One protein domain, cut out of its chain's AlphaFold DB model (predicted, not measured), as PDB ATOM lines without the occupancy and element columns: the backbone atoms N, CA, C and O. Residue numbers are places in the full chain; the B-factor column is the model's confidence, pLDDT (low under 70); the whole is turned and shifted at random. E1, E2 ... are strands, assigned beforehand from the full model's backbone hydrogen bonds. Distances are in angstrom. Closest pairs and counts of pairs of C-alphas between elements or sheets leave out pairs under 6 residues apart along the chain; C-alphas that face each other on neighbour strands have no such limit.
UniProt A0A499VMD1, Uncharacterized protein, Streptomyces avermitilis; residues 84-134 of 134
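AT A GLANCE: This is residues 84 to 134 of the 134 residues of an uncharacterized protein of Streptomyces avermitilis (UniProt A0A499VMD1). A domain with little regular structure, it is a two-stranded ribbon, E1 beside E2, whose long link, residues 97 to 125, reaches far out and folds back, tied partway by a short antiparallel pairing of residues 100 to 101 with 116 to 117. The printed part has 51 residues and no named helix; its two strands, E1 then E2, form an antiparallel sheet. The class is all strand, though named elements hold only 6 residues. The whole is loose, with a radius of gyration of the C-alphas of 13.3 A and spans of 36 by 25 by 16 A.

IN THESE COORDINATES: E1, residues 94 to 96, is 6.5 A long and begins at C-alpha 94 (134.690, 152.965, 109.198). E2, residues 126 to 128, is also 6.5 A long and ends at C-alpha 128 (139.389, 154.692, 108.634).

HOW THE PARTS SIT: E1 and E2 form a hairpin, antiparallel at 160 degrees between directions. C-alphas 95 and 127 face each other at 4.4 A. N 96 and O 126, at 2.8 A, are within hydrogen-bond range.

THE WHOLE: The C-alphas farthest apart, of Thr 91 and Gly 113, are 36.9 A apart. The link from E1 to E2 is long, 29 residues. The printed part has no cut, and no printed residue is under 70 in pLDDT.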
ATOM      1  N   ARG A  84     145.386 146.990 101.371       89.56
ATOM      2  CA  ARG A  84     145.120 148.423 101.341       89.56
ATOM      3  C   ARG A  84     143.613 148.610 101.259       89.56
ATOM      4  O   ARG A  84     142.995 148.120 100.318       89.56
ATOM      5  N   LEU A  85     143.038 149.268 102.257       90.00
ATOM      6  CA  LEU A  85     141.599 149.493 102.360       90.00
ATOM      7  C   LEU A  85     141.309 150.974 102.152       90.00
ATOM      8  O   LEU A  85     142.048 151.826 102.635       90.00
ATOM      9  N   SER A  86     140.238 151.260 101.417       90.25
ATOM     10  CA  SER A  86     139.788 152.612 101.097       90.25
ATOM     11  C   SER A  86     138.389 152.828 101.653       90.25
ATOM     12  O   SER A  86     137.539 151.947 101.541       90.25
ATOM     13  N   HIS A  87     138.149 154.018 102.194       93.00
ATOM     14  CA  HIS A  87     136.838 154.518 102.602       93.00
ATOM     15  C   HIS A  87     136.488 155.818 101.859       93.00
ATOM     16  O   HIS A  87     135.820 156.705 102.387       93.00
ATOM     17  N   THR A  88     136.962 155.942 100.612       94.56
ATOM     18  CA  THR A  88     136.935 157.207  99.854       94.56
ATOM     19  C   THR A  88     135.533 157.792  99.652       94.56
ATOM     20  O   THR A  88     135.399 159.002  99.514       94.56
ATOM     21  N   TYR A  89     134.494 156.950  99.613       93.88
ATOM     22  CA  TYR A  89     133.097 157.367  99.413       93.88
ATOM     23  C   TYR A  89     132.275 157.379 100.706       93.88
ATOM     24  O   TYR A  89     131.081 157.676 100.671       93.88
ATOM     25  N   GLY A  90     132.881 157.018 101.833       92.62
ATOM     26  CA  GLY A  90     132.200 156.971 103.114       92.62
ATOM     27  C   GLY A  90     132.099 158.336 103.780       92.62
ATOM     28  O   GLY A  90     133.033 159.135 103.723       92.62
ATOM     29  N   THR A  91     130.974 158.581 104.447       93.88
ATOM     30  CA  THR A  91     130.669 159.851 105.130       93.88
ATOM     31  C   THR A  91     130.812 159.776 106.652       93.88
ATOM     32  O   THR A  91     130.845 160.807 107.318       93.88
ATOM     33  N   THR A  92     130.941 158.575 107.214       94.50
ATOM     34  CA  THR A  92     131.145 158.314 108.649       94.50
ATOM     35  C   THR A  92     132.391 157.451 108.860       94.50
ATOM     36  O   THR A  92     132.799 156.769 107.923       94.50
ATOM     37  N   PRO A  93     133.051 157.469 110.031       95.56
ATOM     38  CA  PRO A  93     134.224 156.627 110.263       95.56
ATOM     39  C   PRO A  93     133.918 155.132 110.087       95.56
ATOM     40  O   PRO A  93     132.947 154.623 110.644       95.56
ATOM     41  N   LEU A  94     134.772 154.415 109.354       94.94
ATOM     42  CA  LEU A  94     134.690 152.965 109.198       94.94
ATOM     43  C   LEU A  94     135.573 152.284 110.240       94.94
ATOM     44  O   LEU A  94     136.801 152.338 110.157       94.94
ATOM     45  N   ARG A  95     134.953 151.609 111.207       96.50
ATOM     46  CA  ARG A  95     135.669 150.824 112.215       96.50
ATOM     47  C   ARG A  95     135.858 149.384 111.745       96.50
ATOM     48  O   ARG A  95     134.889 148.664 111.535       96.50
ATOM     49  N   ILE A  96     137.110 148.955 111.656       96.69
ATOM     50  CA  ILE A  96     137.510 147.571 111.400       96.69
ATOM     51  C   ILE A  96     138.016 146.995 112.715       96.69
ATOM     52  O   ILE A  96     139.040 147.429 113.239       96.69
ATOM     53  N   THR A  97     137.296 146.024 113.266       97.62
ATOM     54  CA  THR A  97     137.645 145.408 114.554       97.62
ATOM     55  C   THR A  97     138.786 144.407 114.426       97.62
ATOM     56  O   THR A  97     139.673 144.383 115.273       97.62
ATOM     57  N   ALA A  98     138.772 143.617 113.355       97.50
ATOM     58  CA  ALA A  98     139.805 142.660 112.996       97.50
ATOM     59  C   ALA A  98     139.712 142.331 111.501       97.50
ATOM     60  O   ALA A  98     138.676 142.538 110.868       97.50
ATOM     61  N   ALA A  99     140.785 141.781 110.940       97.12
ATOM     62  CA  ALA A  99     140.767 141.211 109.600       97.12
ATOM     63  C   ALA A  99     141.700 140.000 109.516       97.12
ATOM     64  O   ALA A  99     142.727 139.933 110.195       97.12
ATOM     65  N   THR A 100     141.348 139.043 108.661       97.25
ATOM     66  CA  THR A 100     142.168 137.861 108.379       97.25
ATOM     67  C   THR A 100     142.317 137.668 106.876       97.25
ATOM     68  O   THR A 100     141.499 138.134 106.084       97.25
ATOM     69  N   VAL A 101     143.377 136.971 106.478       95.75
ATOM     70  CA  VAL A 101     143.587 136.495 105.110       95.75
ATOM     71  C   VAL A 101     143.870 134.999 105.138       95.75
ATOM     72  O   VAL A 101     144.518 134.503 106.054       95.75
ATOM     73  N   GLY A 102     143.387 134.266 104.142       95.62
ATOM     74  CA  GLY A 102     143.624 132.833 104.011       95.62
ATOM     75  C   GLY A 102     143.397 132.367 102.581       95.62
ATOM     76  O   GLY A 102     142.864 133.105 101.749       95.62
ATOM     77  N   ARG A 103     143.811 131.137 102.272       95.19
ATOM     78  CA  ARG A 103     143.590 130.560 100.942       95.19
ATOM     79  C   ARG A 103     142.110 130.211 100.804       95.19
ATOM     80  O   ARG A 103     141.554 129.532 101.663       95.19
ATOM     81  N   SER A 104     141.474 130.657  99.722       95.94
ATOM     82  CA  SER A 104     140.065 130.339  99.457       95.94
ATOM     83  C   SER A 104     139.887 128.846  99.192       95.94
ATOM     84  O   SER A 104     140.615 128.281  98.375       95.94
ATOM     85  N   ALA A 105     138.909 128.232  99.854       96.31
ATOM     86  CA  ALA A 105     138.461 126.865  99.596       96.31
ATOM     87  C   ALA A 105     137.167 126.816  98.754       96.31
ATOM     88  O   ALA A 105     136.523 125.778  98.688       96.31
ATOM     89  N   GLY A 106     136.801 127.926  98.098       93.19
ATOM     90  CA  GLY A 106     135.524 128.074  97.386       93.19
ATOM     91  C   GLY A 106     134.453 128.739  98.250       93.19
ATOM     92  O   GLY A 106     134.588 128.795  99.471       93.19
ATOM     93  N   ASP A 107     133.433 129.311  97.608       90.25
ATOM     94  CA  ASP A 107     132.314 130.019  98.246       90.25
ATOM     95  C   ASP A 107     132.765 130.924  99.392       90.25
ATOM     96  O   ASP A 107     133.584 131.811  99.162       90.25
ATOM     97  N   ALA A 108     132.279 130.678 100.612       90.56
ATOM     98  CA  ALA A 108     132.646 131.369 101.845       90.56
ATOM     99  C   ALA A 108     133.766 130.670 102.654       90.56
ATOM    100  O   ALA A 108     134.134 131.145 103.726       90.56
ATOM    101  N   GLN A 109     134.342 129.571 102.160       95.25
ATOM    102  CA  GLN A 109     135.231 128.688 102.924       95.25
ATOM    103  C   GLN A 109     136.709 129.087 102.848       95.25
ATOM    104  O   GLN A 109     137.213 129.553 101.824       95.25
ATOM    105  N   VAL A 110     137.449 128.874 103.933       97.19
ATOM    106  CA  VAL A 110     138.901 129.108 104.000       97.19
ATOM    107  C   VAL A 110     139.599 127.774 104.229       97.19
ATOM    108  O   VAL A 110     139.176 127.002 105.085       97.19
ATOM    109  N   TRP A 111     140.672 127.499 103.483       97.81
ATOM    110  CA  TRP A 111     141.456 126.280 103.676       97.81
ATOM    111  C   TRP A 111     141.969 126.202 105.124       97.81
ATOM    112  O   TRP A 111     142.612 127.162 105.581       97.81
ATOM    113  N   PRO A 112     141.739 125.082 105.837       97.69
ATOM    114  CA  PRO A 112     142.177 124.922 107.218       97.69
ATOM    115  C   PRO A 112     143.671 125.209 107.397       97.69
ATOM    116  O   PRO A 112     144.496 124.870 106.551       97.69
ATOM    117  N   GLY A 113     144.023 125.887 108.491       97.88
ATOM    118  CA  GLY A 113     145.414 126.229 108.816       97.88
ATOM    119  C   GLY A 113     146.034 127.353 107.975       97.88
ATOM    120  O   GLY A 113     147.184 127.726 108.215       97.88
ATOM    121  N   THR A 114     145.303 127.938 107.017       96.81
ATOM    122  CA  THR A 114     145.831 129.015 106.155       96.81
ATOM    123  C   THR A 114     145.456 130.422 106.609       96.81
ATOM    124  O   THR A 114     146.052 131.380 106.124       96.81
ATOM    125  N   ALA A 115     144.514 130.561 107.547       96.94
ATOM    126  CA  ALA A 115     144.118 131.858 108.082       96.94
ATOM    127  C   ALA A 115     145.284 132.527 108.829       96.94
ATOM    128  O   ALA A 115     145.994 131.891 109.614       96.94
ATOM    129  N   ARG A 116     145.496 133.814 108.566       96.56
ATOM    130  CA  ARG A 116     146.485 134.679 109.214       96.56
ATOM    131  C   ARG A 116     145.817 136.000 109.567       96.56
ATOM    132  O   ARG A 116     145.112 136.571 108.736       96.56
ATOM    133  N   GLU A 117     146.037 136.479 110.786       96.75
ATOM    134  CA  GLU A 117     145.576 137.805 111.200       96.75
ATOM    135  C   GLU A 117     146.326 138.902 110.447       96.75
ATOM    136  O   GLU A 117     147.540 138.824 110.243       96.75
ATOM    137  N   LEU A 118     145.602 139.951 110.069       96.19
ATOM    138  CA  LEU A 118     146.185 141.184 109.566       96.19
ATOM    139  C   LEU A 118     146.411 142.153 110.722       96.19
ATOM    140  O   LEU A 118     145.683 142.142 111.714       96.19
ATOM    141  N   ARG A 119     147.423 143.009 110.579       96.12
ATOM    142  CA  ARG A 119     147.737 144.054 111.552       96.12
ATOM    143  C   ARG A 119     147.741 145.424 110.887       96.12
ATOM    144  O   ARG A 119     148.269 145.585 109.789       96.12
ATOM    145  N   PHE A 120     147.201 146.411 111.591       94.38
ATOM    146  CA  PHE A 120     147.136 147.814 111.199       94.38
ATOM    147  C   PHE A 120     148.012 148.619 112.158       94.38
ATOM    148  O   PHE A 120     147.650 148.823 113.313       94.38
ATOM    149  N   GLY A 121     149.220 148.989 111.723       91.94
ATOM    150  CA  GLY A 121     150.192 149.643 112.612       91.94
ATOM    151  C   GLY A 121     150.506 148.820 113.873       91.94
ATOM    152  O   GLY A 121     150.678 149.383 114.945       91.94
ATOM    153  N   GLY A 122     150.499 147.485 113.764       94.44
ATOM    154  CA  GLY A 122     150.684 146.554 114.889       94.44
ATOM    155  C   GLY A 122     149.400 146.167 115.641       94.44
ATOM    156  O   GLY A 122     149.364 145.116 116.283       94.44
ATOM    157  N   SER A 123     148.319 146.935 115.500       96.69
ATOM    158  CA  SER A 123     147.023 146.650 116.136       96.69
ATOM    159  C   SER A 123     146.187 145.652 115.328       96.69
ATOM    160  O   SER A 123     146.372 145.525 114.120       96.69
ATOM    161  N   GLN A 124     145.262 144.928 115.969       96.88
ATOM    162  CA  GLN A 124     144.351 143.997 115.271       96.88
ATOM    163  C   GLN A 124     143.297 144.713 114.416       96.88
ATOM    164  O   GLN A 124     142.884 144.191 113.385       96.88
ATOM    165  N   GLY A 125     142.894 145.915 114.827       96.88
ATOM    166  CA  GLY A 125     141.887 146.726 114.154       96.88
ATOM    167  C   GLY A 125     142.367 148.147 113.880       96.88
ATOM    168  O   GLY A 125     143.451 148.549 114.305       96.88
ATOM    169  N   THR A 126     141.544 148.905 113.165       96.75
ATOM    170  CA  THR A 126     141.770 150.318 112.848       96.75
ATOM    171  C   THR A 126     140.447 151.035 112.590       96.75
ATOM    172  O   THR A 126     139.429 150.398 112.320       96.75
ATOM    173  N   THR A 127     140.469 152.363 112.622       97.00
ATOM    174  CA  THR A 127     139.361 153.199 112.156       97.00
ATOM    175  C   THR A 127     139.838 154.015 110.965       97.00
ATOM    176  O   THR A 127     140.825 154.740 111.062       97.00
ATOM    177  N   ILE A 128     139.131 153.909 109.842       96.12
ATOM    178  CA  ILE A 128     139.389 154.692 108.634       96.12
ATOM    179  C   ILE A 128     138.445 155.895 108.644       96.12
ATOM    180  O   ILE A 128     137.230 155.742 108.778       96.12
ATOM    181  N   ALA A 129     138.998 157.100 108.531       96.56
ATOM    182  CA  ALA A 129     138.213 158.331 108.495       96.56
ATOM    183  C   ALA A 129     137.308 158.402 107.243       96.56
ATOM    184  O   ALA A 129     137.623 157.767 106.229       96.56
ATOM    185  N   PRO A 130     136.210 159.185 107.279       96.94
ATOM    186  CA  PRO A 130     135.441 159.523 106.082       96.94
ATOM    187  C   PRO A 130     136.350 160.024 104.956       96.94
ATOM    188  O   PRO A 130     137.270 160.803 105.207       96.94
ATOM    189  N   GLY A 131     136.118 159.567 103.727       94.88
ATOM    190  CA  GLY A 131     136.951 159.929 102.578       94.88
ATOM    191  C   GLY A 131     138.371 159.345 102.585       94.88
ATOM    192  O   GLY A 131     139.153 159.672 101.696       94.88
ATOM    193  N   GLY A 132     138.723 158.488 103.550       88.56
ATOM    194  CA  GLY A 132     140.075 157.945 103.685       88.56
ATOM    195  C   GLY A 132     140.518 157.123 102.473       88.56
ATOM    196  O   GLY A 132     139.771 156.283 101.969       88.56
ATOM    197  N   THR A 133     141.755 157.331 102.030       81.12
ATOM    198  CA  THR A 133     142.391 156.587 100.933       81.12
ATOM    199  C   THR A 133     143.531 155.694 101.450       81.12
ATOM    200  O   THR A 133     144.042 155.959 102.539       81.12
ATOM    201  N   PRO A 134     143.928 154.642 100.708       74.31
ATOM    202  CA  PRO A 134     144.993 153.721 101.120       74.31
ATOM    203  C   PRO A 134     146.422 154.279 101.130       74.31
ATOM    204  O   PRO A 134     146.654 155.352 100.534       74.31
TER     205      PRO A 134